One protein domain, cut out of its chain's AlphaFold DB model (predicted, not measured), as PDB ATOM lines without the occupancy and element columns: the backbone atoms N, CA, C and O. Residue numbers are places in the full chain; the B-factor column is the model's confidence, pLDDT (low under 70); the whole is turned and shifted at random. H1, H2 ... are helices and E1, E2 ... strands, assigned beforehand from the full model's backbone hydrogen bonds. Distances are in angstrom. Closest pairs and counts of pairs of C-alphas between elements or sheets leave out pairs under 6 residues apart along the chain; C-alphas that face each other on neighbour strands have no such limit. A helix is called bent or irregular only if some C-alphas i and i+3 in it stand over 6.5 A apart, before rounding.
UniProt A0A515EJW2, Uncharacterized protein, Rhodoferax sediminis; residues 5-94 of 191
ATOM      1  N   PHE A   5     -28.661  25.240-122.953       96.38
ATOM      2  CA  PHE A   5     -28.294  25.348-124.363       96.38
ATOM      3  C   PHE A   5     -27.626  26.695-124.617       96.38
ATOM      4  O   PHE A   5     -28.200  27.742-124.314       96.38
ATOM      5  N   VAL A   6     -26.419  26.663-125.174       94.12
ATOM      6  CA  VAL A   6     -25.618  27.850-125.479       94.12
ATOM      7  C   VAL A   6     -25.332  27.863-126.969       94.12
ATOM      8  O   VAL A   6     -24.815  26.893-127.508       94.12
ATOM      9  N   PHE A   7     -25.666  28.958-127.647       91.75
ATOM     10  CA  PHE A   7     -25.254  29.169-129.029       91.75
ATOM     11  C   PHE A   7     -23.919  29.929-129.063       91.75
ATOM     12  O   PHE A   7     -23.856  31.103-128.692       91.75
ATOM     13  N   ASP A   8     -22.853  29.264-129.517       81.38
ATOM     14  CA  ASP A   8     -21.480  29.783-129.489       81.38
ATOM     15  C   ASP A   8     -21.169  30.750-130.642       81.38
ATOM     16  O   ASP A   8     -20.263  30.525-131.442       81.38
ATOM     17  N   GLN A   9     -21.869  31.886-130.692       71.50
ATOM     18  CA  GLN A   9     -21.703  32.910-131.739       71.50
ATOM     19  C   GLN A   9     -20.255  33.415-131.897       71.50
ATOM     20  O   GLN A   9     -19.850  33.832-132.977       71.50
ATOM     21  N   LYS A  10     -19.455  33.400-130.820       60.56
ATOM     22  CA  LYS A  10     -18.065  33.896-130.825       60.56
ATOM     23  C   LYS A  10     -17.052  32.905-131.399       60.56
ATOM     24  O   LYS A  10     -15.955  33.324-131.755       60.56
ATOM     25  N   ALA A  11     -17.390  31.618-131.455       57.06
ATOM     26  CA  ALA A  11     -16.530  30.581-132.025       57.06
ATOM     27  C   ALA A  11     -16.730  30.433-133.544       57.06
ATOM     28  O   ALA A  11     -16.097  29.590-134.182       57.06
ATOM     29  N   GLU A  12     -17.623  31.232-134.129       62.28
ATOM     30  CA  GLU A  12     -17.988  31.128-135.533       62.28
ATOM     31  C   GLU A  12     -16.967  31.848-136.416       62.28
ATOM     32  O   GLU A  12     -16.577  32.992-136.177       62.28
ATOM     33  N   SER A  13     -16.482  31.142-137.437       62.22
ATOM     34  CA  SER A  13     -15.562  31.700-138.424       62.22
ATOM     35  C   SER A  13     -16.290  32.668-139.359       62.22
ATOM     36  O   SER A  13     -17.517  32.672-139.439       62.22
ATOM     37  N   GLN A  14     -15.536  33.418-140.172       61.97
ATOM     38  CA  GLN A  14     -16.079  34.292-141.229       61.97
ATOM     39  C   GLN A  14     -16.992  33.574-142.254       61.97
ATOM     40  O   GLN A  14     -17.556  34.223-143.127       61.97
ATOM     41  N   SER A  15     -17.123  32.244-142.180       74.94
ATOM     42  CA  SER A  15     -17.963  31.429-143.066       74.94
ATOM     43  C   SER A  15     -19.418  31.267-142.609       74.94
ATOM     44  O   SER A  15     -20.212  30.697-143.359       74.94
ATOM     45  N   VAL A  16     -19.781  31.723-141.403       87.12
ATOM     46  CA  VAL A  16     -21.174  31.664-140.941       87.12
ATOM     47  C   VAL A  16     -21.944  32.884-141.430       87.12
ATOM     48  O   VAL A  16     -21.546  34.021-141.194       87.12
ATOM     49  N   GLN A  17     -23.052  32.631-142.127       90.69
ATOM     50  CA  GLN A  17     -23.930  33.678-142.638       90.69
ATOM     51  C   GLN A  17     -24.863  34.194-141.535       90.69
ATOM     52  O   GLN A  17     -25.351  33.419-140.709       90.69
ATOM     53  N   ALA A  18     -25.136  35.501-141.536       92.44
ATOM     54  CA  ALA A  18     -25.912  36.162-140.485       92.44
ATOM     55  C   ALA A  18     -27.336  35.595-140.362       92.44
ATOM     56  O   ALA A  18     -27.843  35.419-139.256       92.44
ATOM     57  N   GLU A  19     -27.960  35.252-141.487       95.12
ATOM     58  CA  GLU A  19     -29.277  34.622-141.545       95.12
ATOM     59  C   GLU A  19     -29.332  33.276-140.808       95.12
ATOM     60  O   GLU A  19     -30.360  32.956-140.212       95.12
ATOM     61  N   TRP A  20     -28.234  32.509-140.775       95.38
ATOM     62  CA  TRP A  20     -28.183  31.233-140.056       95.38
ATOM     63  C   TRP A  20     -28.170  31.466-138.548       95.38
ATOM     64  O   TRP A  20     -28.885  30.794-137.803       95.38
ATOM     65  N   SER A  21     -27.387  32.447-138.096       95.00
ATOM     66  CA  SER A  21     -27.320  32.821-136.685       95.00
ATOM     67  C   SER A  21     -28.649  33.416-136.207       95.00
ATOM     68  O   SER A  21     -29.080  33.113-135.096       95.00
ATOM     69  N   ILE A  22     -29.323  34.229-137.031       95.69
ATOM     70  CA  ILE A  22     -30.658  34.766-136.723       95.69
ATOM     71  C   ILE A  22     -31.665  33.621-136.570       95.69
ATOM     72  O   ILE A  22     -32.277  33.511-135.509       95.69
ATOM     73  N   GLU A  23     -31.771  32.724-137.561       97.50
ATOM     74  CA  GLU A  23     -32.717  31.600-137.493       97.50
ATOM     75  C   GLU A  23     -32.437  30.705-136.275       97.50
ATOM     76  O   GLU A  23     -33.364  30.317-135.564       97.50
ATOM     77  N   LEU A  24     -31.170  30.383-135.983       96.94
ATOM     78  CA  LEU A  24     -30.850  29.552-134.821       96.94
ATOM     79  C   LEU A  24     -31.253  30.231-133.506       96.94
ATOM     80  O   LEU A  24     -31.847  29.568-132.655       96.94
ATOM     81  N   ASN A  25     -30.985  31.531-133.343       96.00
ATOM     82  CA  ASN A  25     -31.401  32.280-132.154       96.00
ATOM     83  C   ASN A  25     -32.924  32.252-131.964       96.00
ATOM     84  O   ASN A  25     -33.398  31.991-130.859       96.00
ATOM     85  N   GLU A  26     -33.689  32.469-133.035       97.25
ATOM     86  CA  GLU A  26     -35.157  32.421-133.005       97.25
ATOM     87  C   GLU A  26     -35.691  31.033-132.623       97.25
ATOM     88  O   GLU A  26     -36.763  30.913-132.025       97.25
ATOM     89  N   ARG A  27     -34.932  29.975-132.925       97.56
ATOM     90  CA  ARG A  27     -35.298  28.580-132.651       97.56
ATOM     91  C   ARG A  27     -34.747  28.023-131.341       97.56
ATOM     92  O   ARG A  27     -35.124  26.914-130.962       97.56
ATOM     93  N   LEU A  28     -33.926  28.769-130.601       96.81
ATOM     94  CA  LEU A  28     -33.446  28.348-129.277       96.81
ATOM     95  C   LEU A  28     -34.583  27.931-128.323       96.81
ATOM     96  O   LEU A  28     -34.458  26.870-127.708       96.81
ATOM     97  N   PRO A  29     -35.715  28.660-128.222       97.38
ATOM     98  CA  PRO A  29     -36.823  28.234-127.365       97.38
ATOM     99  C   PRO A  29     -37.438  26.889-127.780       97.38
ATOM    100  O   PRO A  29     -37.841  26.109-126.921       97.38
ATOM    101  N   GLU A  30     -37.491  26.591-129.086       97.62
ATOM    102  CA  GLU A  30     -37.962  25.297-129.606       97.62
ATOM    103  C   GLU A  30     -37.044  24.161-129.136       97.62
ATOM    104  O   GLU A  30     -37.526  23.133-128.660       97.62
ATOM    105  N   ILE A  31     -35.727  24.365-129.227       97.81
ATOM    106  CA  ILE A  31     -34.706  23.391-128.819       97.81
ATOM    107  C   ILE A  31     -34.824  23.072-127.329       97.81
ATOM    108  O   ILE A  31     -34.917  21.901-126.957       97.81
ATOM    109  N   VAL A  32     -34.866  24.112-126.489       97.56
ATOM    110  CA  VAL A  32     -34.984  23.967-125.032       97.56
ATOM    111  C   VAL A  32     -36.263  23.212-124.683       97.56
ATOM    112  O   VAL A  32     -36.202  22.196-123.997       97.56
ATOM    113  N   LYS A  33     -37.407  23.636-125.236       97.94
ATOM    114  CA  LYS A  33     -38.703  23.001-124.973       97.94
ATOM    115  C   LYS A  33     -38.735  21.533-125.403       97.94
ATOM    116  O   LYS A  33     -39.312  20.699-124.706       97.94
ATOM    117  N   LEU A  34     -38.143  21.199-126.553       97.19
ATOM    118  CA  LEU A  34     -38.070  19.811-127.002       97.19
ATOM    119  C   LEU A  34     -37.216  18.968-126.053       97.19
ATOM    120  O   LEU A  34     -37.658  17.890-125.663       97.19
ATOM    121  N   TRP A  35     -36.037  19.451-125.644       97.81
ATOM    122  CA  TRP A  35     -35.202  18.735-124.677       97.81
ATOM    123  C   TRP A  35     -35.899  18.564-123.328       97.81
ATOM    124  O   TRP A  35     -35.907  17.460-122.797       97.81
ATOM    125  N   GLU A  36     -36.540  19.601-122.795       96.94
ATOM    126  CA  GLU A  36     -37.311  19.503-121.549       96.94
ATOM    127  C   GLU A  36     -38.417  18.446-121.638       96.94
ATOM    128  O   GLU A  36     -38.681  17.737-120.667       96.94
ATOM    129  N   SER A  37     -39.029  18.299-122.816       96.06
ATOM    130  CA  SER A  37     -40.098  17.330-123.041       96.06
ATOM    131  C   SER A  37     -39.619  15.881-123.148       96.06
ATOM    132  O   SER A  37     -40.390  14.991-122.792       96.06
ATOM    133  N   ILE A  38     -38.423  15.612-123.689       95.69
ATOM    134  CA  ILE A  38     -37.996  14.231-124.014       95.69
ATOM    135  C   ILE A  38     -36.688  13.800-123.346       95.69
ATOM    136  O   ILE A  38     -36.492  12.616-123.078       95.69
ATOM    137  N   GLY A  39     -35.796  14.746-123.065       95.94
ATOM    138  CA  GLY A  39     -34.476  14.520-122.486       95.94
ATOM    139  C   GLY A  39     -34.525  13.753-121.163       95.94
ATOM    140  O   GLY A  39     -33.809  12.758-121.044       95.94
ATOM    141  N   PRO A  40     -35.392  14.124-120.196       96.31
ATOM    142  CA  PRO A  40     -35.514  13.389-118.937       96.31
ATOM    143  C   PRO A  40     -35.825  11.901-119.128       96.31
ATOM    144  O   PRO A  40     -35.160  11.061-118.528       96.31
ATOM    145  N   ALA A  41     -36.766  11.565-120.018       96.50
ATOM    146  CA  ALA A  41     -37.145  10.179-120.283       96.50
ATOM    147  C   ALA A  41     -36.021   9.390-120.979       96.50
ATOM    148  O   ALA A  41     -35.813   8.214-120.686       96.50
ATOM    149  N   LEU A  42     -35.256  10.030-121.872       97.19
ATOM    150  CA  LEU A  42     -34.082   9.413-122.499       97.19
ATOM    151  C   LEU A  42     -32.977   9.116-121.475       97.19
ATOM    152  O   LEU A  42     -32.388   8.035-121.500       97.19
ATOM    153  N   VAL A  43     -32.716  10.055-120.562       96.94
ATOM    154  CA  VAL A  43     -31.729   9.909-119.479       96.94
ATOM    155  C   VAL A  43     -32.136   8.792-118.519       96.94
ATOM    156  O   VAL A  43     -31.320   7.924-118.206       96.94
ATOM    157  N   GLU A  44     -33.402   8.772-118.101       97.00
ATOM    158  CA  GLU A  44     -33.963   7.707-117.266       97.00
ATOM    159  C   GLU A  44     -33.836   6.344-117.951       97.00
ATOM    160  O   GLU A  44     -33.398   5.377-117.328       97.00
ATOM    161  N   ALA A  45     -34.124   6.273-119.252       97.38
ATOM    162  CA  ALA A  45     -34.029   5.037-120.009       97.38
ATOM    163  C   ALA A  45     -32.608   4.455-120.031       97.38
ATOM    164  O   ALA A  45     -32.461   3.233-119.967       97.38
ATOM    165  N   VAL A  46     -31.560   5.291-120.083       98.06
ATOM    166  CA  VAL A  46     -30.168   4.811-119.981       98.06
ATOM    167  C   VAL A  46     -29.947   4.133-118.637       98.06
ATOM    168  O   VAL A  46     -29.451   3.005-118.592       98.06
ATOM    169  N   ALA A  47     -30.343   4.794-117.548       97.00
ATOM    170  CA  ALA A  47     -30.152   4.269-116.205       97.00
ATOM    171  C   ALA A  47     -30.968   2.992-115.967       97.00
ATOM    172  O   ALA A  47     -30.443   2.014-115.440       97.00
ATOM    173  N   ALA A  48     -32.221   2.964-116.424       96.56
ATOM    174  CA  ALA A  48     -33.094   1.801-116.315       96.56
ATOM    175  C   ALA A  48     -32.560   0.602-117.113       96.56
ATOM    176  O   ALA A  48     -32.582  -0.531-116.636       96.56
ATOM    177  N   THR A  49     -32.054   0.856-118.321       96.12
ATOM    178  CA  THR A  49     -31.608  -0.197-119.240       96.12
ATOM    179  C   THR A  49     -30.237  -0.755-118.869       96.12
ATOM    180  O   THR A  49     -30.008  -1.950-119.017       96.12
ATOM    181  N   THR A  50     -29.335   0.091-118.367       97.12
ATOM    182  CA  THR A  50     -27.953  -0.310-118.042       97.12
ATOM    183  C   THR A  50     -27.716  -0.579-116.558       97.12
ATOM    184  O   THR A  50     -26.651  -1.060-116.184       97.12
ATOM    185  N   LYS A  51     -28.688  -0.244-115.696       96.69
ATOM    186  CA  LYS A  51     -28.581  -0.285-114.225       96.69
ATOM    187  C   LYS A  51     -27.420   0.552-113.672       96.69
ATOM    188  O   LYS A  51     -26.950   0.311-112.562       96.69
ATOM    189  N   LYS A  52     -26.959   1.547-114.435       97.25
ATOM    190  CA  LYS A  52     -25.842   2.429-114.085       97.25
ATOM    191  C   LYS A  52     -26.281   3.889-114.078       97.25
ATOM    192  O   LYS A  52     -27.154   4.269-114.855       97.25
ATOM    193  N   PRO A  53     -25.676   4.736-113.230       96.25
ATOM    194  CA  PRO A  53     -26.012   6.149-113.204       96.25
ATOM    195  C   PRO A  53     -25.644   6.818-114.532       96.25
ATOM    196  O   PRO A  53     -24.545   6.642-115.064       96.25
ATOM    197  N   PHE A  54     -26.568   7.628-115.036       96.81
ATOM    198  CA  PHE A  54     -26.374   8.489-116.190       96.81
ATOM    199  C   PHE A  54     -27.020   9.841-115.903       96.81
ATOM    200  O   PHE A  54     -28.126   9.904-115.366       96.81
ATOM    201  N   SER A  55     -26.317  10.912-116.251       94.56
ATOM    202  CA  SER A  55     -26.780  12.282-116.049       94.56
ATOM    203  C   SER A  55     -26.876  12.980-117.392       94.56
ATOM    204  O   SER A  55     -26.029  12.781-118.264       94.56
ATOM    205  N   ALA A  56     -27.891  13.830-117.529       94.62
ATOM    206  CA  ALA A  56     -27.976  14.778-118.629       94.62
ATOM    207  C   ALA A  56     -26.705  15.647-118.700       94.62
ATOM    208  O   ALA A  56     -26.104  15.924-117.656       94.62
ATOM    209  N   PRO A  57     -26.311  16.122-119.896       95.69
ATOM    210  CA  PRO A  57     -25.273  17.136-119.993       95.69
ATOM    211  C   PRO A  57     -25.722  18.409-119.264       95.69
ATOM    212  O   PRO A  57     -26.885  18.811-119.356       95.69
ATOM    213  N   GLU A  58     -24.799  19.046-118.543       94.94
ATOM    214  CA  GLU A  58     -25.053  20.341-117.898       94.94
ATOM    215  C   GLU A  58     -25.198  21.450-118.943       94.94
ATOM    216  O   GLU A  58     -26.133  22.243-118.874       94.94
ATOM    217  N   THR A  59     -24.321  21.440-119.951       96.50
ATOM    218  CA  THR A  59     -24.304  22.411-121.046       96.50
ATOM    219  C   THR A  59     -24.227  21.700-122.390       96.50
ATOM    220  O   THR A  59     -23.486  20.729-122.557       96.50
ATOM    221  N   VAL A  60     -24.989  22.213-123.349       97.69
ATOM    222  CA  VAL A  60     -24.981  21.816-124.754       97.69
ATOM    223  C   VAL A  60     -24.629  23.033-125.594       97.69
ATOM    224  O   VAL A  60     -25.345  24.034-125.596       97.69
ATOM    225  N   HIS A  61     -23.536  22.913-126.329       96.88
ATOM    226  CA  HIS A  61     -23.032  23.919-127.243       96.88
ATOM    227  C   HIS A  61     -23.644  23.717-128.628       96.88
ATOM    228  O   HIS A  61     -23.554  22.643-129.220       96.88
ATOM    229  N   LEU A  62     -24.297  24.740-129.158       96.69
ATOM    230  CA  LEU A  62     -24.860  24.753-130.500       96.69
ATOM    231  C   LEU A  62     -23.914  25.531-131.407       96.69
ATOM    232  O   LEU A  62     -23.496  26.637-131.066       96.69
ATOM    233  N   THR A  63     -23.584  24.962-132.564       95.00
ATOM    234  CA  THR A  63     -22.622  25.559-133.499       95.00
ATOM    235  C   THR A  63     -23.147  25.569-134.930       95.00
ATOM    236  O   THR A  63     -23.859  24.653-135.357       95.00
ATOM    237  N   LEU A  64     -22.749  26.584-135.700       94.62
ATOM    238  CA  LEU A  64     -22.911  26.648-137.150       94.62
ATOM    239  C   LEU A  64     -21.564  26.567-137.872       94.62
ATOM    240  O   LEU A  64     -21.450  27.027-139.005       94.62
ATOM    241  N   THR A  65     -20.536  25.975-137.266       90.38
ATOM    242  CA  THR A  65     -19.274  25.659-137.961       90.38
ATOM    243  C   THR A  65     -19.452  24.506-138.958       90.38
ATOM    244  O   THR A  65     -20.520  23.903-139.063       90.38
ATOM    245  N   ASP A  66     -18.430  24.218-139.763       89.31
ATOM    246  CA  ASP A  66     -18.418  23.075-140.687       89.31
ATOM    247  C   ASP A  66     -18.058  21.749-139.997       89.31
ATOM    248  O   ASP A  66     -18.066  20.695-140.633       89.31
ATOM    249  N   GLN A  67     -17.787  21.796-138.692       90.69
ATOM    250  CA  GLN A  67     -17.418  20.637-137.897       90.69
ATOM    251  C   GLN A  67     -18.649  19.800-137.528       90.69
ATOM    252  O   GLN A  67     -19.688  20.363-137.166       90.69
ATOM    253  N   PRO A  68     -18.558  18.460-137.572       92.31
ATOM    254  CA  PRO A  68     -19.605  17.587-137.055       92.31
ATOM    255  C   PRO A  68     -19.894  17.817-135.563       92.31
ATOM    256  O   PRO A  68     -19.042  18.308-134.812       92.31
ATOM    257  N   SER A  69     -21.086  17.398-135.129       95.12
ATOM    258  CA  SER A  69     -21.382  17.221-133.703       95.12
ATOM    259  C   SER A  69     -20.336  16.309-133.050       95.12
ATOM    260  O   SER A  69     -19.777  15.435-133.717       95.12
ATOM    261  N   ASN A  70     -20.012  16.569-131.785       94.56
ATOM    262  CA  ASN A  70     -19.024  15.794-131.043       94.56
ATOM    263  C   ASN A  70     -19.169  15.974-129.522       94.56
ATOM    264  O   ASN A  70     -19.850  16.882-129.042       94.56
ATOM    265  N   SER A  71     -18.439  15.142-128.776       94.62
ATOM    266  CA  SER A  71     -18.421  15.134-127.312       94.62
ATOM    267  C   SER A  71     -17.019  15.334-126.700       94.62
ATOM    268  O   SER A  71     -16.782  14.900-125.570       94.62
ATOM    269  N   PHE A  72     -16.045  15.894-127.437       87.25
ATOM    270  CA  PHE A  72     -14.636  15.929-126.993       87.25
ATOM    271  C   PHE A  72     -14.382  16.899-125.832       87.25
ATOM    272  O   PHE A  72     -13.599  16.591-124.936       87.25
ATOM    273  N   PHE A  73     -15.053  18.052-125.836       85.00
ATOM    274  CA  PHE A  73     -14.893  19.119-124.836       85.00
ATOM    275  C   PHE A  73     -16.239  19.511-124.211       85.00
ATOM    276  O   PHE A  73     -16.489  20.675-123.917       85.00
ATOM    277  N   GLY A  74     -17.119  18.524-124.034       91.31
ATOM    278  CA  GLY A  74     -18.540  18.739-123.764       91.31
ATOM    279  C   GLY A  74     -19.388  18.430-124.995       91.31
ATOM    280  O   GLY A  74     -18.854  18.124-126.061       91.31
ATOM    281  N   VAL A  75     -20.709  18.458-124.829       96.94
ATOM    282  CA  VAL A  75     -21.652  18.147-125.908       96.94
ATOM    283  C   VAL A  75     -21.760  19.343-126.847       96.94
ATOM    284  O   VAL A  75     -22.260  20.392-126.444       96.94
ATOM    285  N   THR A  76     -21.339  19.159-128.097       96.88
ATOM    286  CA  THR A  76     -21.450  20.154-129.168       96.88
ATOM    287  C   THR A  76     -22.288  19.593-130.309       96.88
ATOM    288  O   THR A  76     -21.986  18.525-130.837       96.88
ATOM    289  N   VAL A  77     -23.320  20.321-130.735       97.62
ATOM    290  CA  VAL A  77     -24.234  19.904-131.804       97.62
ATOM    291  C   VAL A  77     -24.206  20.896-132.957       97.62
ATOM    292  O   VAL A  77     -24.501  22.083-132.801       97.62
ATOM    293  N   ASN A  78     -23.889  20.390-134.149       95.69
ATOM    294  CA  ASN A  78     -23.960  21.170-135.377       95.69
ATOM    295  C   ASN A  78     -25.417  21.382-135.801       95.69
ATOM    296  O   ASN A  78     -26.156  20.412-136.008       95.69
ATOM    297  N   MET A  79     -25.813  22.637-136.012       97.25
ATOM    298  CA  MET A  79     -27.198  23.007-136.302       97.25
ATOM    299  C   MET A  79     -27.479  23.338-137.768       97.25
ATOM    300  O   MET A  79     -28.650  23.402-138.130       97.25
ATOM    301  N   ARG A  80     -26.461  23.462-138.636       95.56
ATOM    302  CA  ARG A  80     -26.609  23.946-140.026       95.56
ATOM    303  C   ARG A  80     -27.748  23.261-140.776       95.56
ATOM    304  O   ARG A  80     -28.676  23.906-141.243       95.56
ATOM    305  N   TYR A  81     -27.728  21.932-140.826       96.62
ATOM    306  CA  TYR A  81     -28.720  21.156-141.575       96.62
ATOM    307  C   TYR A  81     -30.127  21.157-140.967       96.62
ATOM    308  O   TYR A  81     -31.033  20.612-141.585       96.62
ATOM    309  N   ALA A  82     -30.331  21.732-139.780       97.69
ATOM    310  CA  ALA A  82     -31.665  21.944-139.226       97.69
ATOM    311  C   ALA A  82     -32.278  23.285-139.655       97.69
ATOM    312  O   ALA A  82     -33.466  23.486-139.412       97.69
ATOM    313  N   LEU A  83     -31.502  24.183-140.277       98.06
ATOM    314  CA  LEU A  83     -31.926  25.536-140.630       98.06
ATOM    315  C   LEU A  83     -32.392  25.637-142.083       98.06
ATOM    316  O   LEU A  83     -31.734  25.135-143.001       98.06
ATOM    317  N   ARG A  84     -33.507  26.337-142.301       98.12
ATOM    318  CA  ARG A  84     -34.046  26.626-143.643       98.12
ATOM    319  C   ARG A  84     -33.157  27.604-144.403       98.12
ATOM    320  O   ARG A  84     -33.051  27.508-145.621       98.12
ATOM    321  N   SER A  85     -32.504  28.512-143.686       97.44
ATOM    322  CA  SER A  85     -31.540  29.472-144.218       97.44
ATOM    323  C   SER A  85     -30.276  28.807-144.778       97.44
ATOM    324  O   SER A  85     -29.562  29.419-145.563       97.44
ATOM    325  N   PHE A  86     -29.981  27.567-144.372       96.62
ATOM    326  CA  PHE A  86     -28.800  26.819-144.809       96.62
ATOM    327  C   PHE A  86     -29.121  25.775-145.887       96.62
ATOM    328  O   PHE A  86     -28.344  25.582-146.820       96.62
ATOM    329  N   THR A  87     -30.251  25.070-145.769       96.50
ATOM    330  CA  THR A  87     -30.635  24.002-146.702       96.50
ATOM    331  C   THR A  87     -32.116  24.059-147.056       96.50
ATOM    332  O   THR A  87     -32.973  24.296-146.209       96.50
ATOM    333  N   ALA A  88     -32.437  23.741-148.313       97.38
ATOM    334  CA  ALA A  88     -33.816  23.658-148.795       97.38
ATOM    335  C   ALA A  88     -34.630  22.529-148.130       97.38
ATOM    336  O   ALA A  88     -35.861  22.549-148.160       97.38
ATOM    337  N   LYS A  89     -33.958  21.522-147.558       97.06
ATOM    338  CA  LYS A  89     -34.580  20.372-146.887       97.06
ATOM    339  C   LYS A  89     -33.980  20.211-145.488       97.06
ATOM    340  O   LYS A  89     -33.123  19.344-145.303       97.06
ATOM    341  N   PRO A  90     -34.367  21.059-144.522       97.69
ATOM    342  CA  PRO A  90     -33.840  20.959-143.172       97.69
ATOM    343  C   PRO A  90     -34.287  19.658-142.508       97.69
ATOM    344  O   PRO A  90     -35.426  19.214-142.675       97.69
ATOM    345  N   VAL A  91     -33.395  19.062-141.721       97.69
ATOM    346  CA  VAL A  91     -33.758  17.951-140.840       97.69
ATOM    347  C   VAL A  91     -34.652  18.461-139.701       97.69
ATOM    348  O   VAL A  91     -34.522  19.619-139.288       97.69
ATOM    349  N   PRO A  92     -35.555  17.627-139.158       97.38
ATOM    350  CA  PRO A  92     -36.408  18.021-138.041       97.38
ATOM    351  C   PRO A  92     -35.596  18.418-136.805       97.38
ATOM    352  O   PRO A  92     -34.561  17.819-136.516       97.38
ATOM    353  N   MET A  93     -36.096  19.379-136.018       97.25
ATOM    354  CA  MET A  93     -35.412  19.787-134.783       97.25
ATOM    355  C   MET A  93     -35.313  18.638-133.781       97.25
ATOM    356  O   MET A  93     -34.297  18.487-133.113       97.25
ATOM    357  N   ARG A  94     -36.329  17.765-133.744       96.31
ATOM    358  CA  ARG A  94     -36.313  16.537-132.942       96.31
ATOM    359  C   ARG A  94     -35.048  15.703-133.177       96.31
ATOM    360  O   ARG A  94     -34.403  15.336-132.204       96.31
TER     361      ARG A  94
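What this domain is: This is residues 5 to 94 of the 191 residues of an uncharacterized protein of Rhodoferax sediminis (UniProt A0A515EJW2). A small parallel sheet, order E1 E2 E3, has one long, bent helix packed on it through its first arm, H1a; the second arm, H1b, runs beyond the sheet. The 90 printed residues hold E1, H1, E2, E3 in chain order, class mixed. The whole is elongated, 45 by 24 by 19 A, and only just compact, close to loose: radius of gyration of the C-alphas 14.5 A.

How they stand to each other: Look at E2, residues 59 to 63: its parallel neighbours are E1, residues 5 to 7 (N 6 to O 60, 2.9 A), and E3, residues 75 to 78 (N 61 to O 75, 2.8 A), both within hydrogen-bond range. H1, residues 18 to 50, assigned as one helix by its hydrogen bonds, is bent: C-alphas 37 and 40 are 7.3 A apart. H1a, residues 18 to 37, is irregular, with C-alphas 26 and 29 7.2 A apart, and is on the sheet; its closest C-alphas to E1 are Val 32 and Phe 5, 6.9 A. H1b, residues 40 to 50, is not on it and stands at a steep tilt of 60 degrees to H1a. Every O i to N i+4 pair is within hydrogen-bond range in H1b, 14 of 16 in H1a. E1, H1, E2 make a strand-helix-strand unit, parallel strands with a helix between, its crossover left-handed.

Where its parts are: Find C-alpha 5 at (-28.294, 25.348, -124.363), where E1 begins; H1a runs 29.3 A, H1b 15.7 A, and E3 ends at C-alpha 78 (-23.960, 21.170, -135.377).

The domain as a whole: The C-alphas farthest apart, Gln 14 and Lys 51, are 45.6 A apart. The printed part has no cut; the E2 to E3 link is long. Residues 10 to 14 have pLDDT under 70.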